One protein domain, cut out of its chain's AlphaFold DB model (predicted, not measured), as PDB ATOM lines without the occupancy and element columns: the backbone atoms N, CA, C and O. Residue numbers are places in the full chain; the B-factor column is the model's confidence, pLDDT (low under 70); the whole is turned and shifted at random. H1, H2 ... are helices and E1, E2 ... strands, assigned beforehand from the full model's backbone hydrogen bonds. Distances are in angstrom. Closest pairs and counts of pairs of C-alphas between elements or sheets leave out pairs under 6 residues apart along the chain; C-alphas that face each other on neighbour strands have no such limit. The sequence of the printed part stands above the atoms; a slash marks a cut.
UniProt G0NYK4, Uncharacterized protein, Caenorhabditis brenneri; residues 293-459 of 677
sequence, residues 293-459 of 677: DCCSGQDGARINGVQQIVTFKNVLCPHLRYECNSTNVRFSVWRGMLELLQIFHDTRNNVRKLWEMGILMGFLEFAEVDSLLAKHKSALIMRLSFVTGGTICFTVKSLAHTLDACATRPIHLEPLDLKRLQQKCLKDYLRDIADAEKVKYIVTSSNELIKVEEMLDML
ATOM      1  N   ASP A 293     174.287 118.079 161.949       60.62
ATOM      2  CA  ASP A 293     175.749 118.096 161.729       60.62
ATOM      3  C   ASP A 293     176.292 116.863 160.970       60.62
ATOM      4  O   ASP A 293     177.437 116.844 160.515       60.62
ATOM      5  N   CYS A 294     175.500 115.791 160.884       61.94
ATOM      6  CA  CYS A 294     175.840 114.534 160.211       61.94
ATOM      7  C   CYS A 294     175.023 114.289 158.934       61.94
ATOM      8  O   CYS A 294     175.167 113.232 158.318       61.94
ATOM      9  N   CYS A 295     174.162 115.223 158.530       60.75
ATOM     10  CA  CYS A 295     173.413 115.119 157.283       60.75
ATOM     11  C   CYS A 295     174.339 115.450 156.108       60.75
ATOM     12  O   CYS A 295     174.724 116.597 155.909       60.75
ATOM     13  N   SER A 296     174.688 114.443 155.307       53.69
ATOM     14  CA  SER A 296     175.675 114.534 154.218       53.69
ATOM     15  C   SER A 296     175.252 115.381 153.006       53.69
ATOM     16  O   SER A 296     175.967 115.389 152.007       53.69
ATOM     17  N   GLY A 297     174.097 116.054 153.056       52.84
ATOM     18  CA  GLY A 297     173.553 116.851 151.949       52.84
ATOM     19  C   GLY A 297     173.189 116.052 150.691       52.84
ATOM     20  O   GLY A 297     172.915 116.653 149.661       52.84
ATOM     21  N   GLN A 298     173.208 114.715 150.743       54.41
ATOM     22  CA  GLN A 298     172.939 113.871 149.580       54.41
ATOM     23  C   GLN A 298     171.437 113.685 149.351       54.41
ATOM     24  O   GLN A 298     170.736 113.088 150.177       54.41
ATOM     25  N   ASP A 299     170.962 114.153 148.198       43.94
ATOM     26  CA  ASP A 299     169.611 113.891 147.708       43.94
ATOM     27  C   ASP A 299     169.318 112.382 147.669       43.94
ATOM     28  O   ASP A 299     170.151 111.569 147.265       43.94
ATOM     29  N   GLY A 300     168.127 111.998 148.132       50.34
ATOM     30  CA  GLY A 300     167.719 110.596 148.281       50.34
ATOM     31  C   GLY A 300     168.082 109.943 149.623       50.34
ATOM     32  O   GLY A 300     167.513 108.904 149.953       50.34
ATOM     33  N   ALA A 301     168.931 110.555 150.462       55.03
ATOM     34  CA  ALA A 301     169.227 110.023 151.803       55.03
ATOM     35  C   ALA A 301     168.022 110.082 152.771       55.03
ATOM     36  O   ALA A 301     168.009 109.394 153.799       55.03
ATOM     37  N   ARG A 302     166.998 110.878 152.431       55.12
ATOM     38  CA  ARG A 302     165.706 110.975 153.123       55.12
ATOM     39  C   ARG A 302     164.548 110.698 152.165       55.12
ATOM     40  O   ARG A 302     164.507 111.263 151.077       55.12
ATOM     41  N   ILE A 303     163.568 109.913 152.613       52.78
ATOM     42  CA  ILE A 303     162.263 109.746 151.954       52.78
ATOM     43  C   ILE A 303     161.193 110.168 152.963       52.78
ATOM     44  O   ILE A 303     161.205 109.698 154.098       52.78
ATOM     45  N   ASN A 304     160.294 111.075 152.570       47.34
ATOM     46  CA  ASN A 304     159.272 111.673 153.446       47.34
ATOM     47  C   ASN A 304     159.864 112.252 154.752       47.34
ATOM     48  O   ASN A 304     159.327 112.054 155.837       47.34
ATOM     49  N   GLY A 305     161.028 112.906 154.658       54.41
ATOM     50  CA  GLY A 305     161.784 113.440 155.802       54.41
ATOM     51  C   GLY A 305     162.565 112.395 156.615       54.41
ATOM     52  O   GLY A 305     163.564 112.744 157.239       54.41
ATOM     53  N   VAL A 306     162.184 111.117 156.552       57.44
ATOM     54  CA  VAL A 306     162.832 110.017 157.279       57.44
ATOM     55  C   VAL A 306     164.165 109.653 156.632       57.44
ATOM     56  O   VAL A 306     164.212 109.315 155.450       57.44
ATOM     57  N   GLN A 307     165.245 109.663 157.417       62.81
ATOM     58  CA  GLN A 307     166.568 109.217 156.979       62.81
ATOM     59  C   GLN A 307     166.563 107.705 156.687       62.81
ATOM     60  O   GLN A 307     166.365 106.896 157.591       62.81
ATOM     61  N   GLN A 308     166.806 107.336 155.428       73.75
ATOM     62  CA  GLN A 308     166.835 105.943 154.949       73.75
ATOM     63  C   GLN A 308     168.256 105.367 154.859       73.75
ATOM     64  O   GLN A 308     168.430 104.164 154.657       73.75
ATOM     65  N   ILE A 309     169.274 106.221 155.003       80.00
ATOM     66  CA  ILE A 309     170.692 105.866 154.922       80.00
ATOM     67  C   ILE A 309     171.392 106.297 156.215       80.00
ATOM     68  O   ILE A 309     171.480 107.487 156.520       80.00
ATOM     69  N   VAL A 310     171.917 105.329 156.964       83.00
ATOM     70  CA  VAL A 310     172.857 105.567 158.067       83.00
ATOM     71  C   VAL A 310     174.242 105.768 157.460       83.00
ATOM     72  O   VAL A 310     174.613 105.029 156.554       83.00
ATOM     73  N   THR A 311     175.044 106.709 157.954       84.62
ATOM     74  CA  THR A 311     176.480 106.787 157.623       84.62
ATOM     75  C   THR A 311     177.334 106.403 158.830       84.62
ATOM     76  O   THR A 311     176.887 106.489 159.977       84.62
ATOM     77  N   PHE A 312     178.598 106.045 158.594       84.50
ATOM     78  CA  PHE A 312     179.556 105.762 159.668       84.50
ATOM     79  C   PHE A 312     179.679 106.915 160.681       84.50
ATOM     80  O   PHE A 312     179.840 106.684 161.882       84.50
ATOM     81  N   LYS A 313     179.529 108.165 160.214       80.38
ATOM     82  CA  LYS A 313     179.521 109.361 161.067       80.38
ATOM     83  C   LYS A 313     178.359 109.328 162.061       80.38
ATOM     84  O   LYS A 313     178.597 109.520 163.247       80.38
ATOM     85  N   ASN A 314     177.141 108.982 161.625       79.69
ATOM     86  CA  ASN A 314     175.974 108.862 162.513       79.69
ATOM     87  C   ASN A 314     176.208 107.824 163.627       79.69
ATOM     88  O   ASN A 314     175.908 108.085 164.788       79.69
ATOM     89  N   VAL A 315     176.793 106.666 163.288       83.94
ATOM     90  CA  VAL A 315     177.055 105.559 164.233       83.94
ATOM     91  C   VAL A 315     178.017 105.968 165.360       83.94
ATOM     92  O   VAL A 315     177.843 105.541 166.508       83.94
ATOM     93  N   LEU A 316     179.016 106.802 165.051       82.69
ATOM     94  CA  LEU A 316     180.056 107.229 165.994       82.69
ATOM     95  C   LEU A 316     179.885 108.633 166.591       82.69
ATOM     96  O   LEU A 316     180.624 108.952 167.526       82.69
ATOM     97  N   CYS A 317     178.956 109.464 166.117       77.56
ATOM     98  CA  CYS A 317     178.889 110.851 166.577       77.56
ATOM     99  C   CYS A 317     178.441 110.968 168.047       77.56
ATOM    100  O   CYS A 317     177.483 110.302 168.449       77.56
ATOM    101  N   PRO A 318     179.094 111.815 168.870       72.75
ATOM    102  CA  PRO A 318     178.832 111.931 170.305       72.75
ATOM    103  C   PRO A 318     177.608 112.822 170.596       72.75
ATOM    104  O   PRO A 318     177.684 113.782 171.365       72.75
ATOM    105  N   HIS A 319     176.499 112.571 169.897       66.31
ATOM    106  CA  HIS A 319     175.327 113.454 169.849       66.31
ATOM    107  C   HIS A 319     174.171 112.984 170.736       66.31
ATOM    108  O   HIS A 319     173.200 113.713 170.911       66.31
ATOM    109  N   LEU A 320     174.323 111.837 171.406       62.75
ATOM    110  CA  LEU A 320     173.561 111.552 172.616       62.75
ATOM    111  C   LEU A 320     174.139 112.420 173.734       62.75
ATOM    112  O   LEU A 320     175.175 112.089 174.317       62.75
ATOM    113  N   ARG A 321     173.497 113.567 173.964       59.56
ATOM    114  CA  ARG A 321     173.816 114.504 175.041       59.56
ATOM    115  C   ARG A 321     172.866 114.257 176.212       59.56
ATOM    116  O   ARG A 321     171.656 114.179 176.017       59.56
ATOM    117  N   TYR A 322     173.408 114.170 177.420       54.44
ATOM    118  CA  TYR A 322     172.646 114.272 178.662       54.44
ATOM    119  C   TYR A 322     173.281 115.354 179.520       54.44
ATOM    120  O   TYR A 322     174.447 115.245 179.906       54.44
ATOM    121  N   GLU A 323     172.518 116.411 179.777       53.31
ATOM    122  CA  GLU A 323     172.976 117.605 180.478       53.31
ATOM    123  C   GLU A 323     172.006 117.861 181.641       53.31
ATOM    124  O   GLU A 323     170.849 118.223 181.439       53.31
ATOM    125  N   CYS A 324     172.448 117.574 182.869       46.97
ATOM    126  CA  CYS A 324     171.635 117.673 184.080       46.97
ATOM    127  C   CYS A 324     172.507 118.105 185.264       46.97
ATOM    128  O   CYS A 324     173.470 117.422 185.622       46.97
ATOM    129  N   ASN A 325     172.162 119.230 185.897       59.75
ATOM    130  CA  ASN A 325     172.965 119.866 186.944       59.75
ATOM    131  C   ASN A 325     174.428 120.051 186.472       59.75
ATOM    132  O   ASN A 325     174.668 120.642 185.425       59.75
ATOM    133  N   SER A 326     175.409 119.523 187.209       49.44
ATOM    134  CA  SER A 326     176.833 119.528 186.839       49.44
ATOM    135  C   SER A 326     177.256 118.384 185.902       49.44
ATOM    136  O   SER A 326     178.430 118.284 185.545       49.44
ATOM    137  N   THR A 327     176.339 117.492 185.517       54.91
ATOM    138  CA  THR A 327     176.636 116.300 184.711       54.91
ATOM    139  C   THR A 327     176.348 116.571 183.238       54.91
ATOM    140  O   THR A 327     175.190 116.630 182.837       54.91
ATOM    141  N   ASN A 328     177.404 116.702 182.432       63.62
ATOM    142  CA  ASN A 328     177.339 116.760 180.971       63.62
ATOM    143  C   ASN A 328     178.010 115.502 180.395       63.62
ATOM    144  O   ASN A 328     179.212 115.300 180.574       63.62
ATOM    145  N   VAL A 329     177.232 114.638 179.742       66.94
ATOM    146  CA  VAL A 329     177.710 113.393 179.125       66.94
ATOM    147  C   VAL A 329     177.388 113.418 177.639       66.94
ATOM    148  O   VAL A 329     176.258 113.703 177.250       66.94
ATOM    149  N   ARG A 330     178.382 113.089 176.806       72.75
ATOM    150  CA  ARG A 330     178.250 113.026 175.346       72.75
ATOM    151  C   ARG A 330     178.807 111.709 174.818       72.75
ATOM    152  O   ARG A 330     179.989 111.417 175.003       72.75
ATOM    153  N   PHE A 331     177.958 110.911 174.179       76.81
ATOM    154  CA  PHE A 331     178.294 109.577 173.672       76.81
ATOM    155  C   PHE A 331     177.550 109.267 172.365       76.81
ATOM    156  O   PHE A 331     176.703 110.038 171.916       76.81
ATOM    157  N   SER A 332     177.918 108.166 171.711       82.00
ATOM    158  CA  SER A 332     177.317 107.716 170.452       82.00
ATOM    159  C   SER A 332     176.426 106.494 170.652       82.00
ATOM    160  O   SER A 332     176.580 105.757 171.628       82.00
ATOM    161  N   VAL A 333     175.529 106.233 169.696       83.50
ATOM    162  CA  VAL A 333     174.665 105.038 169.701       83.50
ATOM    163  C   VAL A 333     175.499 103.755 169.768       83.50
ATOM    164  O   VAL A 333     175.183 102.852 170.544       83.50
ATOM    165  N   TRP A 334     176.624 103.696 169.043       87.88
ATOM    166  CA  TRP A 334     177.552 102.568 169.141       87.88
ATOM    167  C   TRP A 334     178.195 102.444 170.527       87.88
ATOM    168  O   TRP A 334     178.289 101.347 171.074       87.88
ATOM    169  N   ARG A 335     178.599 103.563 171.146       84.38
ATOM    170  CA  ARG A 335     179.157 103.540 172.506       84.38
ATOM    171  C   ARG A 335     178.135 103.034 173.531       84.38
ATOM    172  O   ARG A 335     178.505 102.211 174.365       84.38
ATOM    173  N   GLY A 336     176.877 103.464 173.429       85.56
ATOM    174  CA  GLY A 336     175.790 102.976 174.279       85.56
ATOM    175  C   GLY A 336     175.536 101.474 174.108       85.56
ATOM    176  O   GLY A 336     175.407 100.759 175.101       85.56
ATOM    177  N   MET A 337     175.545 100.968 172.869       88.31
ATOM    178  CA  MET A 337     175.450  99.527 172.589       88.31
ATOM    179  C   MET A 337     176.568  98.741 173.292       88.31
ATOM    180  O   MET A 337     176.287  97.798 174.028       88.31
ATOM    181  N   LEU A 338     177.828  99.168 173.163       87.94
ATOM    182  CA  LEU A 338     178.962  98.506 173.827       87.94
ATOM    183  C   LEU A 338     178.859  98.497 175.361       87.94
ATOM    184  O   LEU A 338     179.404  97.600 176.003       87.94
ATOM    185  N   GLU A 339     178.209  99.490 175.966       86.69
ATOM    186  CA  GLU A 339     177.965  99.547 177.414       86.69
ATOM    187  C   GLU A 339     176.827  98.613 177.841       86.69
ATOM    188  O   GLU A 339     176.987  97.888 178.822       86.69
ATOM    189  N   LEU A 340     175.740  98.523 177.063       90.31
ATOM    190  CA  LEU A 340     174.703  97.508 177.280       90.31
ATOM    191  C   LEU A 340     175.268  96.089 177.164       90.31
ATOM    192  O   LEU A 340     174.994  95.261 178.026       90.31
ATOM    193  N   LEU A 341     176.109  95.805 176.165       90.06
ATOM    194  CA  LEU A 341     176.732  94.484 176.015       90.06
ATOM    195  C   LEU A 341     177.572  94.094 177.245       90.06
ATOM    196  O   LEU A 341     177.508  92.952 177.690       90.06
ATOM    197  N   GLN A 342     178.281  95.046 177.866       88.19
ATOM    198  CA  GLN A 342     178.999  94.800 179.126       88.19
ATOM    199  C   GLN A 342     178.051  94.506 180.301       88.19
ATOM    200  O   GLN A 342     178.380  93.687 181.158       88.19
ATOM    201  N   ILE A 343     176.861  95.117 180.334       91.12
ATOM    202  CA  ILE A 343     175.811  94.774 181.304       91.12
ATOM    203  C   ILE A 343     175.285  93.348 181.041       91.12
ATOM    204  O   ILE A 343     175.157  92.573 181.983       91.12
ATOM    205  N   PHE A 344     175.070  92.935 179.790       92.00
ATOM    206  CA  PHE A 344     174.647  91.563 179.451       92.00
ATOM    207  C   PHE A 344     175.740  90.481 179.648       92.00
ATOM    208  O   PHE A 344     175.445  89.281 179.572       92.00
ATOM    209  N   HIS A 345     176.988  90.877 179.932       87.69
ATOM    210  CA  HIS A 345     178.107  89.976 180.258       87.69
ATOM    211  C   HIS A 345     178.287  89.707 181.757       87.69
ATOM    212  O   HIS A 345     178.811  88.652 182.113       87.69
ATOM    213  N   ASP A 346     177.880  90.614 182.650       86.19
ATOM    214  CA  ASP A 346     178.067  90.426 184.097       86.19
ATOM    215  C   ASP A 346     176.944  89.561 184.690       86.19
ATOM    216  O   ASP A 346     175.945  90.064 185.198       86.19
ATOM    217  N   THR A 347     177.108  88.237 184.622       85.25
ATOM    218  CA  THR A 347     176.101  87.231 185.024       85.25
ATOM    219  C   THR A 347     175.494  87.455 186.414       85.25
ATOM    220  O   THR A 347     174.330  87.116 186.638       85.25
ATOM    221  N   ARG A 348     176.241  88.081 187.331       85.44
ATOM    222  CA  ARG A 348     175.810  88.411 188.699       85.44
ATOM    223  C   ARG A 348     174.652  89.407 188.734       85.44
ATOM    224  O   ARG A 348     173.890  89.416 189.696       85.44
ATOM    225  N   ASN A 349     174.502  90.257 187.714       86.81
ATOM    226  CA  ASN A 349     173.487  91.309 187.717       86.81
ATOM    227  C   ASN A 349     172.060  90.803 187.398       86.81
ATOM    228  O   ASN A 349     171.105  91.551 187.599       86.81
ATOM    229  N   ASN A 350     171.910  89.546 186.951       89.75
ATOM    230  CA  ASN A 350     170.663  88.889 186.520       89.75
ATOM    231  C   ASN A 350     169.939  89.511 185.297       89.75
ATOM    232  O   ASN A 350     168.882  89.016 184.905       89.75
ATOM    233  N   VAL A 351     170.516  90.517 184.628       92.75
ATOM    234  CA  VAL A 351     169.913  91.232 183.481       92.75
ATOM    235  C   VAL A 351     169.530  90.291 182.342       92.75
ATOM    236  O   VAL A 351     168.431  90.398 181.803       92.75
ATOM    237  N   ARG A 352     170.394  89.328 182.003       92.94
ATOM    238  CA  ARG A 352     170.121  88.387 180.908       92.94
ATOM    239  C   ARG A 352     168.908  87.492 181.182       92.94
ATOM    240  O   ARG A 352     168.073  87.329 180.302       92.94
ATOM    241  N   LYS A 353     168.768  86.966 182.407       92.06
ATOM    242  CA  LYS A 353     167.595  86.162 182.806       92.06
ATOM    243  C   LYS A 353     166.309  86.984 182.645       92.06
ATOM    244  O   LYS A 353     165.356  86.541 182.016       92.06
ATOM    245  N   LEU A 354     166.339  88.222 183.142       92.94
ATOM    246  CA  LEU A 354     165.232  89.180 183.074       92.94
ATOM    247  C   LEU A 354     164.866  89.585 181.638       92.94
ATOM    248  O   LEU A 354     163.700  89.866 181.361       92.94
ATOM    249  N   TRP A 355     165.841  89.593 180.727       95.06
ATOM    250  CA  TRP A 355     165.621  89.804 179.298       95.06
ATOM    251  C   TRP A 355     164.897  88.622 178.642       95.06
ATOM    252  O   TRP A 355     163.865  88.839 178.008       95.06
ATOM    253  N   GLU A 356     165.367  87.384 178.821       93.88
ATOM    254  CA  GLU A 356     164.709  86.208 178.219       93.88
ATOM    255  C   GLU A 356     163.295  85.980 178.770       93.88
ATOM    256  O   GLU A 356     162.391  85.639 178.016       93.88
ATOM    257  N   MET A 357     163.075  86.247 180.063       91.88
ATOM    258  CA  MET A 357     161.752  86.172 180.701       91.88
ATOM    259  C   MET A 357     160.768  87.266 180.230       91.88
ATOM    260  O   MET A 357     159.654  87.340 180.740       91.88
ATOM    261  N   GLY A 358     161.162  88.163 179.316       92.12
ATOM    262  CA  GLY A 358     160.308  89.257 178.832       92.12
ATOM    263  C   GLY A 358     160.069  90.384 179.847       92.12
ATOM    264  O   GLY A 358     159.268  91.279 179.589       92.12
ATOM    265  N   ILE A 359     160.747  90.367 180.999       93.94
ATOM    266  CA  ILE A 359     160.489  91.300 182.107       93.94
ATOM    267  C   ILE A 359     161.276  92.607 181.952       93.94
ATOM    268  O   ILE A 359     160.792  93.682 182.304       93.94
ATOM    269  N   LEU A 360     162.488  92.535 181.399       94.12
ATOM    270  CA  LEU A 360     163.213  93.710 180.925       94.12
ATOM    271  C   LEU A 360     162.739  94.039 179.505       94.12
ATOM    272  O   LEU A 360     163.008  93.298 178.557       94.12
ATOM    273  N   MET A 361     162.016  95.143 179.349       92.38
ATOM    274  CA  MET A 361     161.580  95.651 178.049       92.38
ATOM    275  C   MET A 361     162.764  96.275 177.288       92.38
ATOM    276  O   MET A 361     163.819  96.544 177.866       92.38
ATOM    277  N   GLY A 362     162.604  96.457 175.976       89.56
ATOM    278  CA  GLY A 362     163.624  97.043 175.104       89.56
ATOM    279  C   GLY A 362     163.741  98.561 175.261       89.56
ATOM    280  O   GLY A 362     163.738  99.083 176.376       89.56
ATOM    281  N   PHE A 363     163.856  99.280 174.151       86.62
ATOM    282  CA  PHE A 363     163.845 100.739 174.129       86.62
ATOM    283  C   PHE A 363     162.411 101.235 173.926       86.62
ATOM    284  O   PHE A 363     161.823 101.008 172.874       86.62
ATOM    285  N   LEU A 364     161.868 101.926 174.930       83.25
ATOM    286  CA  LEU A 364     160.514 102.491 174.910       83.25
ATOM    287  C   LEU A 364     160.567 104.010 175.059       83.25
ATOM    288  O   LEU A 364     161.414 104.537 175.792       83.25
ATOM    289  N   GLU A 365     159.628 104.707 174.427       75.06
ATOM    290  CA  GLU A 365     159.465 106.151 174.605       75.06
ATOM    291  C   GLU A 365     158.694 106.500 175.886       75.06
ATOM    292  O   GLU A 365     157.914 105.707 176.411       75.06
ATOM    293  N   PHE A 366     158.867 107.725 176.391       73.44
ATOM    294  CA  PHE A 366     158.118 108.203 177.558       73.44
ATOM    295  C   PHE A 366     156.602 108.241 177.329       73.44
ATOM    296  O   PHE A 366     155.867 107.851 178.226       73.44
ATOM    297  N   ALA A 367     156.123 108.621 176.139       80.19
ATOM    298  CA  ALA A 367     154.688 108.596 175.834       80.19
ATOM    299  C   ALA A 367     154.111 107.164 175.820       80.19
ATOM    300  O   ALA A 367     152.979 106.942 176.248       80.19
ATOM    301  N   GLU A 368     154.901 106.181 175.380       84.75
ATOM    302  CA  GLU A 368     154.538 104.761 175.406       84.75
ATOM    303  C   GLU A 368     154.521 104.220 176.844       84.75
ATOM    304  O   GLU A 368     153.536 103.615 177.262       84.75
ATOM    305  N   VAL A 369     155.553 104.514 177.641       83.81
ATOM    306  CA  VAL A 369     155.630 104.151 179.069       83.81
ATOM    307  C   VAL A 369     154.499 104.796 179.882       83.81
ATOM    308  O   VAL A 369     153.858 104.103 180.677       83.81
ATOM    309  N   ASP A 370     154.203 106.081 179.655       83.94
ATOM    310  CA  ASP A 370     153.081 106.786 180.285       83.94
ATOM    311  C   ASP A 370     151.738 106.147 179.869       83.94
ATOM    312  O   ASP A 370     150.890 105.910 180.727       83.94
ATOM    313  N   SER A 371     151.559 105.764 178.597       87.94
ATOM    314  CA  SER A 371     150.356 105.079 178.082       87.94
ATOM    315  C   SER A 371     150.169 103.651 178.626       87.94
ATOM    316  O   SER A 371     149.045 103.226 178.917       87.94
ATOM    317  N   LEU A 372     151.258 102.900 178.812       89.19
ATOM    318  CA  LEU A 372     151.233 101.575 179.435       89.19
ATOM    319  C   LEU A 372     150.862 101.678 180.919       89.19
ATOM    320  O   LEU A 372     149.922 101.021 181.370       89.19
ATOM    321  N   LEU A 373     151.529 102.554 181.675       86.69
ATOM    322  CA  LEU A 373     151.270 102.726 183.106       86.69
ATOM    323  C   LEU A 373     149.960 103.480 183.396       86.69
ATOM    324  O   LEU A 373     149.372 103.284 184.463       86.69
ATOM    325  N   ALA A 374     149.426 104.280 182.466       84.44
ATOM    326  CA  ALA A 374     148.117 104.933 182.594       84.44
ATOM    327  C   ALA A 374     147.007 103.939 182.983       84.44
ATOM    328  O   ALA A 374     146.206 104.232 183.870       84.44
ATOM    329  N   LYS A 375     147.043 102.730 182.407       83.38
ATOM    330  CA  LYS A 375     146.060 101.644 182.581       83.38
ATOM    331  C   LYS A 375     146.069 100.996 183.974       83.38
ATOM    332  O   LYS A 375     145.178 100.207 184.286       83.38
ATOM    333  N   HIS A 376     147.062 101.291 184.815       84.81
ATOM    334  CA  HIS A 376     147.312 100.573 186.068       84.81
ATOM    335  C   HIS A 376     147.373 101.515 187.283       84.81
ATOM    336  O   HIS A 376     147.654 102.705 187.151       84.81
ATOM    337  N   LYS A 377     147.080 100.999 188.487       81.62
ATOM    338  CA  LYS A 377     147.072 101.782 189.749       81.62
ATOM    339  C   LYS A 377     148.331 101.608 190.612       81.62
ATOM    340  O   LYS A 377     148.598 102.430 191.477       81.62
ATOM    341  N   SER A 378     149.067 100.519 190.411       87.00
ATOM    342  CA  SER A 378     150.302 100.176 191.123       87.00
ATOM    343  C   SER A 378     151.085  99.231 190.214       87.00
ATOM    344  O   SER A 378     150.799  98.036 190.182       87.00
ATOM    345  N   ALA A 379     151.970  99.774 189.380       90.94
ATOM    346  CA  ALA A 379     152.729  99.005 188.394       90.94
ATOM    347  C   ALA A 379     154.084  99.655 188.091       90.94
ATOM    348  O   ALA A 379     154.237 100.871 188.231       90.94
ATOM    349  N   LEU A 380     155.053  98.857 187.640       91.06
ATOM    350  CA  LEU A 380     156.334  99.351 187.138       91.06
ATOM    351  C   LEU A 380     156.763  98.682 185.828       91.06
ATOM    352  O   LEU A 380     156.324  97.582 185.498       91.06
ATOM    353  N   ILE A 381     157.654  99.359 185.111       92.06
ATOM    354  CA  ILE A 381     158.341  98.901 183.898       92.06
ATOM    355  C   ILE A 381     159.852  98.935 184.154       92.06
ATOM    356  O   ILE A 381     160.361  99.904 184.719       92.06
ATOM    357  N   MET A 382     160.576  97.915 183.687       93.25
ATOM    358  CA  MET A 382     162.027  97.976 183.476       93.25
ATOM    359  C   MET A 382     162.301  98.063 181.975       93.25
ATOM    360  O   MET A 382     161.762  97.257 181.220       93.25
ATOM    361  N   ARG A 383     163.149  98.995 181.530       91.44
ATOM    362  CA  ARG A 383     163.491  99.168 180.107       91.44
ATOM    363  C   ARG A 383     164.974  99.457 179.875       91.44
ATOM    364  O   ARG A 383     165.644 100.022 180.741       91.44
ATOM    365  N   LEU A 384     165.474  99.124 178.687       91.12
ATOM    366  CA  LEU A 384     166.771  99.610 178.212       91.12
ATOM    367  C   LEU A 384     166.716 101.129 177.986       91.12
ATOM    368  O   LEU A 384     165.653 101.714 177.735       91.12
ATOM    369  N   SER A 385     167.865 101.796 178.093       83.19
ATOM    370  CA  SER A 385     167.948 103.240 177.896       83.19
ATOM    371  C   SER A 385     169.322 103.714 177.430       83.19
ATOM    372  O   SER A 385     170.362 103.186 177.829       83.19
ATOM    373  N   PHE A 386     169.304 104.777 176.627       78.06
ATOM    374  CA  PHE A 386     170.468 105.583 176.258       78.06
ATOM    375  C   PHE A 386     170.318 106.996 176.838       78.06
ATOM    376  O   PHE A 386     170.028 107.947 176.110       78.06
ATOM    377  N   VAL A 387     170.489 107.101 178.166       70.25
ATOM    378  CA  VAL A 387     170.477 108.373 178.922       70.25
ATOM    379  C   VAL A 387     171.898 108.900 179.084       70.25
ATOM    380  O   VAL A 387     172.300 109.830 178.405       70.25
ATOM    381  N   THR A 388     172.671 108.257 179.954       70.88
ATOM    382  CA  THR A 388     174.037 108.613 180.366       70.88
ATOM    383  C   THR A 388     175.095 107.700 179.737       70.88
ATOM    384  O   THR A 388     176.269 107.765 180.093       70.88
ATOM    385  N   GLY A 389     174.664 106.818 178.837       78.44
ATOM    386  CA  GLY A 389     175.390 105.655 178.342       78.44
ATOM    387  C   GLY A 389     174.415 104.498 178.110       78.44
ATOM    388  O   GLY A 389     173.194 104.687 178.159       78.44
ATOM    389  N   GLY A 390     174.935 103.291 177.895       82.75
ATOM    390  CA  GLY A 390     174.146 102.056 177.933       82.75
ATOM    391  C   GLY A 390     173.690 101.734 179.356       82.75
ATOM    392  O   GLY A 390     174.516 101.397 180.201       82.75
ATOM    393  N   THR A 391     172.388 101.852 179.630       86.69
ATOM    394  CA  THR A 391     171.823 101.769 180.991       86.69
ATOM    395  C   THR A 391     170.465 101.066 181.029       86.69
ATOM    396  O   THR A 391     169.815 100.882 179.998       86.69
ATOM    397  N   ILE A 392     170.026 100.682 182.230       89.94
ATOM    398  CA  ILE A 392     168.672 100.176 182.498       89.94
ATOM    399  C   ILE A 392     167.927 101.210 183.339       89.94
ATOM    400  O   ILE A 392     168.454 101.667 184.350       89.94
ATOM    401  N   CYS A 393     166.709 101.567 182.942       86.19
ATOM    402  CA  CYS A 393     165.838 102.467 183.695       86.19
ATOM    403  C   CYS A 393     164.622 101.709 184.225       86.19
ATOM    404  O   CYS A 393     164.057 100.853 183.541       86.19
ATOM    405  N   PHE A 394     164.178 102.092 185.415       86.50
ATOM    406  CA  PHE A 394     162.869 101.717 185.939       86.50
ATOM    407  C   PHE A 394     161.874 102.856 185.652       86.50
ATOM    408  O   PHE A 394     162.253 104.008 185.435       86.50
ATOM    409  N   THR A 395     160.577 102.583 185.649       84.69
ATOM    410  CA  THR A 395     159.538 103.615 185.776       84.69
ATOM    411  C   THR A 395     158.389 103.042 186.582       84.69
ATOM    412  O   THR A 395     157.952 101.929 186.314       84.69
ATOM    413  N   VAL A 396     157.927 103.791 187.576       84.44
ATOM    414  CA  VAL A 396     156.964 103.360 188.590       84.44
ATOM    415  C   VAL A 396     155.728 104.243 188.533       84.44
ATOM    416  O   VAL A 396     155.833 105.455 188.391       84.44
ATOM    417  N   LYS A 397     154.546 103.660 188.713       84.56
ATOM    418  CA  LYS A 397     153.323 104.390 189.038       84.56
ATOM    419  C   LYS A 397     152.685 103.745 190.263       84.56
ATOM    420  O   LYS A 397     152.368 102.557 190.238       84.56
ATOM    421  N   SER A 398     152.487 104.530 191.316       79.75
ATOM    422  CA  SER A 398     151.892 104.098 192.582       79.75
ATOM    423  C   SER A 398     150.960 105.180 193.123       79.75
ATOM    424  O   SER A 398     151.133 106.355 192.819       79.75
ATOM    425  N   LEU A 399     149.974 104.771 193.922       75.06
ATOM    426  CA  LEU A 399     149.054 105.656 194.651       75.06
ATOM    427  C   LEU A 399     149.321 105.634 196.168       75.06
ATOM    428  O   LEU A 399     148.495 106.093 196.947       75.06
ATOM    429  N   ALA A 400     150.432 105.032 196.609       66.88
ATOM    430  CA  ALA A 400     150.721 104.846 198.033       66.88
ATOM    431  C   ALA A 400     151.218 106.120 198.739       66.88
ATOM    432  O   ALA A 400     151.022 106.256 199.944       66.88
ATOM    433  N   HIS A 401     151.844 107.033 197.989       61.16
ATOM    434  CA  HIS A 401     152.542 108.214 198.517       61.16
ATOM    435  C   HIS A 401     151.898 109.549 198.107       61.16
ATOM    436  O   HIS A 401     152.436 110.610 198.414       61.16
ATOM    437  N   THR A 402     150.756 109.521 197.413       59.31
ATOM    438  CA  THR A 402     150.054 110.716 196.919       59.31
ATOM    439  C   THR A 402     148.675 110.870 197.560       59.31
ATOM    440  O   THR A 402     147.809 110.009 197.438       59.31
ATOM    441  N   LEU A 403     148.466 112.004 198.240       53.19
ATOM    442  CA  LEU A 403     147.163 112.406 198.796       53.19
ATOM    443  C   LEU A 403     146.240 113.046 197.743       53.19
ATOM    444  O   LEU A 403     145.032 113.124 197.947       53.19
ATOM    445  N   ASP A 404     146.807 113.505 196.625       50.47
ATOM    446  CA  ASP A 404     146.086 114.127 195.517       50.47
ATOM    447  C   ASP A 404     145.730 113.086 194.439       50.47
ATOM    448  O   ASP A 404     146.606 112.464 193.834       50.47
ATOM    449  N   ALA A 405     144.433 112.931 194.168       49.00
ATOM    450  CA  ALA A 405     143.903 112.020 193.155       49.00
ATOM    451  C   ALA A 405     144.242 112.428 191.706       49.00
ATOM    452  O   ALA A 405     144.111 111.602 190.801       49.00
ATOM    453  N   CYS A 406     144.697 113.663 191.471       45.72
ATOM    454  CA  CYS A 406     145.217 114.122 190.182       45.72
ATOM    455  C   CYS A 406     146.710 113.792 189.993       45.72
ATOM    456  O   CYS A 406     147.165 113.644 188.855       45.72
ATOM    457  N   ALA A 407     147.472 113.596 191.076       53.03
ATOM    458  CA  ALA A 407     148.910 113.309 191.060       53.03
ATOM    459  C   ALA A 407     149.219 111.840 190.692       53.03
ATOM    460  O   ALA A 407     149.811 111.083 191.459       53.03
ATOM    461  N   THR A 408     148.802 111.419 189.493       62.66
ATOM    462  CA  THR A 408     148.862 110.018 189.026       62.66
ATOM    463  C   THR A 408     149.916 109.757 187.944       62.66
ATOM    464  O   THR A 408     149.939 108.673 187.355       62.66
ATOM    465  N   ARG A 409     150.794 110.727 187.659       68.50
ATOM    466  CA  ARG A 409     151.835 110.588 186.631       68.50
ATOM    467  C   ARG A 409     152.911 109.567 187.050       68.50
ATOM    468  O   ARG A 409     153.305 109.571 188.215       68.50
ATOM    469  N   PRO A 410     153.422 108.724 186.132       73.31
ATOM    470  CA  PRO A 410     154.574 107.871 186.409       73.31
ATOM    471  C   PRO A 410     155.844 108.638 186.812       73.31
ATOM    472  O   PRO A 410     156.090 109.768 186.393       73.31
ATOM    473  N   ILE A 411     156.668 107.972 187.618       73.81
ATOM    474  CA  ILE A 411     157.933 108.438 188.181       73.81
ATOM    475  C   ILE A 411     159.054 107.613 187.542       73.81
ATOM    476  O   ILE A 411     159.105 106.389 187.682       73.81
ATOM    477  N   HIS A 412     159.963 108.267 186.823       74.56
ATOM    478  CA  HIS A 412     161.065 107.589 186.136       74.56
ATOM    479  C   HIS A 412     162.262 107.406 187.077       74.56
ATOM    480  O   HIS A 412     162.726 108.369 187.685       74.56
ATOM    481  N   LEU A 413     162.764 106.174 187.178       75.19
ATOM    482  CA  LEU A 413     163.802 105.728 188.114       75.19
ATOM    483  C   LEU A 413     165.157 105.457 187.409       75.19
ATOM    484  O   LEU A 413     165.197 105.217 186.199       75.19
ATOM    485  N   GLU A 414     166.272 105.584 188.143       71.88
ATOM    486  CA  GLU A 414     167.513 106.133 187.557       71.88
ATOM    487  C   GLU A 414     168.180 105.188 186.557       71.88
ATOM    488  O   GLU A 414     168.167 103.975 186.775       71.88
ATOM    489  N   PRO A 415     168.840 105.724 185.513       79.50
ATOM    490  CA  PRO A 415     169.861 105.011 184.754       79.50
ATOM    491  C   PRO A 415     170.825 104.202 185.638       79.50
ATOM    492  O   PRO A 415     171.780 104.719 186.224       79.50
ATOM    493  N   LEU A 416     170.589 102.894 185.705       83.88
ATOM    494  CA  LEU A 416     171.504 101.929 186.290       83.88
ATOM    495  C   LEU A 416     172.565 101.589 185.247       83.88
ATOM    496  O   LEU A 416     172.303 100.895 184.261       83.88
ATOM    497  N   ASP A 417     173.762 102.124 185.467       85.38
ATOM    498  CA  ASP A 417     174.972 101.754 184.743       85.38
ATOM    499  C   ASP A 417     175.556 100.430 185.269       85.38
ATOM    500  O   ASP A 417     175.134  99.875 186.291       85.38
ATOM    501  N   LEU A 418     176.582  99.927 184.581       86.12
ATOM    502  CA  LEU A 418     177.300  98.727 185.010       86.12
ATOM    503  C   LEU A 418     177.874  98.865 186.432       86.12
ATOM    504  O   LEU A 418     177.867  97.898 187.185       86.12
ATOM    505  N   LYS A 419     178.351 100.054 186.826       85.62
ATOM    506  CA  LYS A 419     178.982 100.285 188.134       85.62
ATOM    507  C   LYS A 419     177.982 100.116 189.284       85.62
ATOM    508  O   LYS A 419     178.337  99.535 190.306       85.62
ATOM    509  N   ARG A 420     176.744 100.583 189.111       85.69
ATOM    510  CA  ARG A 420     175.613 100.388 190.034       85.69
ATOM    511  C   ARG A 420     175.187  98.923 190.078       85.69
ATOM    512  O   ARG A 420     175.140  98.330 191.154       85.69
ATOM    513  N   LEU A 421     175.005  98.303 188.909       85.56
ATOM    514  CA  LEU A 421     174.634  96.886 188.781       85.56
ATOM    515  C   LEU A 421     175.712  95.906 189.293       85.56
ATOM    516  O   LEU A 421     175.415  94.741 189.555       85.56
ATOM    517  N   GLN A 422     176.952  96.375 189.468       84.75
ATOM    518  CA  GLN A 422     178.051  95.654 190.120       84.75
ATOM    519  C   GLN A 422     178.109  95.835 191.644       84.75
ATOM    520  O   GLN A 422     178.776  95.044 192.311       84.75
ATOM    521  N   GLN A 423     177.438  96.849 192.197       85.19
ATOM    522  CA  GLN A 423     177.289  97.040 193.646       85.19
ATOM    523  C   GLN A 423     176.076  96.283 194.198       85.19
ATOM    524  O   GLN A 423     176.116  95.817 195.333       85.19
ATOM    525  N   LYS A 424     175.011  96.157 193.398       84.81
ATOM    526  CA  LYS A 424     173.774  95.442 193.732       84.81
ATOM    527  C   LYS A 424     173.112  94.948 192.439       84.81
ATOM    528  O   LYS A 424     173.098  95.676 191.454       84.81
ATOM    529  N   CYS A 425     172.584  93.725 192.404       86.50
ATOM    530  CA  CYS A 425     172.055  93.159 191.156       86.50
ATOM    531  C   CYS A 425     170.595  93.561 190.868       86.50
ATOM    532  O   CYS A 425     169.874  94.013 191.760       86.50
ATOM    533  N   LEU A 426     170.138  93.403 189.618       90.19
ATOM    534  CA  LEU A 426     168.873  93.988 189.154       90.19
ATOM    535  C   LEU A 426     167.634  93.429 189.882       90.19
ATOM    536  O   LEU A 426     166.706  94.190 190.149       90.19
ATOM    537  N   LYS A 427     167.640  92.146 190.290       90.06
ATOM    538  CA  LYS A 427     166.565  91.552 191.119       90.06
ATOM    539  C   LYS A 427     166.414  92.240 192.483       90.06
ATOM    540  O   LYS A 427     165.304  92.373 192.984       90.06
ATOM    541  N   ASP A 428     167.511  92.700 193.081       84.50
ATOM    542  CA  ASP A 428     167.488  93.325 194.403       84.50
ATOM    543  C   ASP A 428     167.278  94.847 194.292       84.50
ATOM    544  O   ASP A 428     166.720  95.456 195.196       84.50
ATOM    545  N   TYR A 429     167.655  95.476 193.168       87.56
ATOM    546  CA  TYR A 429     167.161  96.814 192.805       87.56
ATOM    547  C   TYR A 429     165.630  96.822 192.675       87.56
ATOM    548  O   TYR A 429     164.975  97.674 193.266       87.56
ATOM    549  N   LEU A 430     165.060  95.846 191.958       88.88
ATOM    550  CA  LEU A 430     163.612  95.688 191.810       88.88
ATOM    551  C   LEU A 430     162.898  95.503 193.156       88.88
ATOM    552  O   LEU A 430     161.853  96.119 193.358       88.88
ATOM    553  N   ARG A 431     163.456  94.687 194.065       86.38
ATOM    554  CA  ARG A 431     162.882  94.456 195.400       86.38
ATOM    555  C   ARG A 431     162.747  95.761 196.186       86.38
ATOM    556  O   ARG A 431     161.625  96.158 196.476       86.38
ATOM    557  N   ASP A 432     163.852  96.467 196.445       81.62
ATOM    558  CA  ASP A 432     163.811  97.712 197.229       81.62
ATOM    559  C   ASP A 432     162.925  98.784 196.575       81.62
ATOM    560  O   ASP A 432     162.246  99.517 197.285       81.62
ATOM    561  N   ILE A 433     162.891  98.871 195.238       82.56
ATOM    562  CA  ILE A 433     162.008  99.807 194.522       82.56
ATOM    563  C   ILE A 433     160.531  99.455 194.754       82.56
ATOM    564  O   ILE A 433     159.731 100.341 195.055       82.56
ATOM    565  N   ALA A 434     160.156  98.179 194.643       83.88
ATOM    566  CA  ALA A 434     158.786  97.738 194.892       83.88
ATOM    567  C   ALA A 434     158.385  97.895 196.370       83.88
ATOM    568  O   ALA A 434     157.271  98.340 196.652       83.88
ATOM    569  N   ASP A 435     159.303  97.614 197.298       79.25
ATOM    570  CA  ASP A 435     159.097  97.767 198.739       79.25
ATOM    571  C   ASP A 435     159.022  99.238 199.177       79.25
ATOM    572  O   ASP A 435     158.230  99.563 200.064       79.25
ATOM    573  N   ALA A 436     159.792 100.144 198.567       77.12
ATOM    574  CA  ALA A 436     159.757 101.576 198.868       77.12
ATOM    575  C   ALA A 436     158.511 102.255 198.277       77.12
ATOM    576  O   ALA A 436     157.741 102.887 199.001       77.12
ATOM    577  N   GLU A 437     158.256 102.068 196.979       75.50
ATOM    578  CA  GLU A 437     157.149 102.707 196.246       75.50
ATOM    579  C   GLU A 437     155.808 101.946 196.374       75.50
ATOM    580  O   GLU A 437     154.788 102.350 195.807       75.50
ATOM    581  N   LYS A 438     155.788 100.832 197.120       78.62
ATOM    582  CA  LYS A 438     154.631  99.935 197.335       78.62
ATOM    583  C   LYS A 438     153.995  99.459 196.021       78.62
ATOM    584  O   LYS A 438     152.772  99.483 195.839       78.62
ATOM    585  N   VAL A 439     154.843  99.017 195.093       84.38
ATOM    586  CA  VAL A 439     154.435  98.549 193.763       84.38
ATOM    587  C   VAL A 439     154.131  97.060 193.784       84.38
ATOM    588  O   VAL A 439     154.987  96.253 194.126       84.38
ATOM    589  N   LYS A 440     152.918  96.680 193.371       87.06
ATOM    590  CA  LYS A 440     152.473  95.276 193.415       87.06
ATOM    591  C   LYS A 440     152.805  94.479 192.153       87.06
ATOM    592  O   LYS A 440     153.022  93.273 192.244       87.06
ATOM    593  N   TYR A 441     152.848  95.135 190.992       92.88
ATOM    594  CA  TYR A 441     152.962  94.472 189.691       92.88
ATOM    595  C   TYR A 441     154.102  95.022 188.832       92.88
ATOM    596  O   TYR A 441     154.430  96.209 188.886       92.88
ATOM    597  N   ILE A 442     154.643  94.162 187.975       93.38
ATOM    598  CA  ILE A 442     155.541  94.518 186.880       93.38
ATOM    599  C   ILE A 442     154.856  94.236 185.538       93.38
ATOM    600  O   ILE A 442     154.171  93.222 185.395       93.38
ATOM    601  N   VAL A 443     155.016  95.152 184.581       93.31
ATOM    602  CA  VAL A 443     154.526  95.012 183.201       93.31
ATOM    603  C   VAL A 443     155.611  94.349 182.352       93.31
ATOM    604  O   VAL A 443     156.770  94.764 182.390       93.31
ATOM    605  N   THR A 444     155.244  93.321 181.589       91.69
ATOM    606  CA  THR A 444     156.148  92.575 180.696       91.69
ATOM    607  C   THR A 444     156.177  93.140 179.268       91.69
ATOM    608  O   THR A 444     155.329  93.939 178.874       91.69
ATOM    609  N   SER A 445     157.083  92.636 178.421       87.19
ATOM    610  CA  SER A 445     157.076  92.888 176.969       87.19
ATOM    611  C   SER A 445     155.856  92.324 176.222       87.19
ATOM    612  O   SER A 445     155.646  92.679 175.066       87.19
ATOM    613  N   SER A 446     155.059  91.456 176.852       85.88
ATOM    614  CA  SER A 446     153.744  91.000 176.372       85.88
ATOM    615  C   SER A 446     152.588  91.909 176.830       85.88
ATOM    616  O   SER A 446     151.441  91.663 176.465       85.88
ATOM    617  N   ASN A 447     152.877  92.984 177.578       85.94
ATOM    618  CA  ASN A 447     151.913  93.850 178.271       85.94
ATOM    619  C   ASN A 447     151.062  93.118 179.328       85.94
ATOM    620  O   ASN A 447     149.948  93.539 179.644       85.94
ATOM    621  N   GLU A 448     151.591  92.031 179.890       88.81
ATOM    622  CA  GLU A 448     150.968  91.267 180.970       88.81
ATOM    623  C   GLU A 448     151.424  91.800 182.338       88.81
ATOM    624  O   GLU A 448     152.496  92.396 182.462       88.81
ATOM    625  N   LEU A 449     150.604  91.588 183.373       90.12
ATOM    626  CA  LEU A 449     150.917  91.953 184.758       90.12
ATOM    627  C   LEU A 449     151.320  90.711 185.553       90.12
ATOM    628  O   LEU A 449     150.502  89.817 185.756       90.12
ATOM    629  N   ILE A 450     152.546  90.701 186.074       92.25
ATOM    630  CA  ILE A 450     153.042  89.675 187.007       92.25
ATOM    631  C   ILE A 450     153.243  90.339 188.376       92.25
ATOM    632  O   ILE A 450     153.646  91.506 188.427       92.25
ATOM    633  N   LYS A 451     152.957  89.661 189.501       92.06
ATOM    634  CA  LYS A 451     153.284  90.237 190.820       92.06
ATOM    635  C   LYS A 451     154.797  90.284 191.010       92.06
ATOM    636  O   LYS A 451     155.504  89.356 190.619       92.06
ATOM    637  N   VAL A 452     155.303  91.330 191.664       88.50
ATOM    638  CA  VAL A 452     156.749  91.438 191.933       88.50
ATOM    639  C   VAL A 452     157.233  90.281 192.821       88.50
ATOM    640  O   VAL A 452     158.303  89.738 192.575       88.50
ATOM    641  N   GLU A 453     156.419  89.838 193.782       88.06
ATOM    642  CA  GLU A 453     156.687  88.674 194.645       88.06
ATOM    643  C   GLU A 453     156.883  87.379 193.830       88.06
ATOM    644  O   GLU A 453     157.939  86.755 193.904       88.06
ATOM    645  N   GLU A 454     155.912  87.029 192.977       88.50
ATOM    646  CA  GLU A 454     155.942  85.842 192.100       88.50
ATOM    647  C   GLU A 454     157.145  85.865 191.144       88.50
ATOM    648  O   GLU A 454     157.783  84.846 190.877       88.50
ATOM    649  N   MET A 455     157.487  87.054 190.644       87.25
ATOM    650  CA  MET A 455     158.633  87.273 189.769       87.25
ATOM    651  C   MET A 455     159.972  87.116 190.508       87.25
ATOM    652  O   MET A 455     160.895  86.497 189.975       87.25
ATOM    653  N   LEU A 456     160.082  87.619 191.742       87.38
ATOM    654  CA  LEU A 456     161.266  87.431 192.584       87.38
ATOM    655  C   LEU A 456     161.436  85.967 193.012       87.38
ATOM    656  O   LEU A 456     162.573  85.506 193.117       87.38
ATOM    657  N   ASP A 457     160.341  85.228 193.197       84.56
ATOM    658  CA  ASP A 457     160.363  83.788 193.469       84.56
ATOM    659  C   ASP A 457     160.908  82.979 192.285       84.56
ATOM    660  O   ASP A 457     161.773  82.126 192.489       84.56
ATOM    661  N   MET A 458     160.522  83.309 191.045       82.88
ATOM    662  CA  MET A 458     161.110  82.713 189.830       82.88
ATOM    663  C   MET A 458     162.623  82.976 189.673       82.88
ATOM    664  O   MET A 458     163.284  82.312 188.873       82.88
ATOM    665  N   LEU A 459     163.187  83.930 190.421       80.50
ATOM    666  CA  LEU A 459     164.608  84.295 190.395       80.50
ATOM    667  C   LEU A 459     165.402  83.767 191.603       80.50
ATOM    668  O   LEU A 459     166.599  84.053 191.713       80.50
TER     669      LEU A 459
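What this domain is: This is residues 293 to 459 of the 677 residues of an uncharacterized protein of Caenorhabditis brenneri (UniProt G0NYK4). A strongly twisted sheet of six strands, built on the long hairpin E4 and E5, has helices over both faces: H3, H6 and H7 over one, H4 over the other, and H2 slanting over the end where E4 turns into E5. Beyond that end H1 and a separate hairpin, E1 and E2, extend away from the sheet, and residues 293 to 311, with no named element, lie farther out. The printed part has 167 residues of mixed class, in the order H1 E1 E2 H2 H3 E3 H4 E4 E5 E6 H5 H6 E7 E8 H7. It is only just compact, close to loose, with a radius of gyration of the C-alphas of 18.1 A and spans of 53 by 39 by 36 A.

How they stand to each other: In the branched sheet E3, residues 360 to 363, and E7, residues 441 to 443, lie on one side of E4, residues 379 to 386, and E5, residues 390 to 397, on the other. E3 and E7 are parallel to E4, with N 361 and O 382 at 2.8 A and N 443 and O 380 at 2.9 A. E4, E5 and E6, residues 411 to 416, form a meander, each strand the antiparallel neighbour of the one before, with N 383 and O 393 at 2.9 A and N 396 and O 411 at 2.9 A. E8, residues 449 to 451, forms a hairpin with E7, N 442 and O 450 at 2.9 A. H4, residues 366 to 374, joins parallel E3 and E4 in a strand-helix-strand unit with a right-handed crossover. On the opposite face H6, residues 426 to 437, touches H7, residues 452 to 457, closest at the C-alphas of Lys 427 and Leu 456, 6.9 A. H3, residues 351 to 356, is on the same face as H6. The hub H2, residues 333 to 345, is on the sheet at a height of 7.4 A and touches H1, residues 312 to 316, with residues 333 to 335 alone, closest at C-alphas 315 and 334, 5.8 A. H2 touches H5, residues 418 to 421, with residues 339 to 343 alone, closest at C-alphas 343 and 418, 5.6 A. E1, residues 320 to 324, and E2, residues 327 to 331, form a hairpin, N 322 and O 329 at 2.9 A. Every O i to N i+4 pair is within hydrogen-bond range in H1, H2, H3, H4, H6 and H7; H5 is too short for one.

Where its parts are: E5 is 23.7 A long, E4 22.5 A, H2 18.7 A and H6 16.2 A. H1 begins at C-alpha 312 (179.556, 105.762, 159.668), and H7 ends at C-alpha 457 (160.363, 83.788, 193.469).

The domain as a whole: The C-alphas farthest apart, of Asp 299 and Leu 403, are 55.8 A apart. The printed part has no cut, and the link E5 to E6 is long. Residues 293 to 307, 319 to 329 and 400 to 409 have pLDDT under 70.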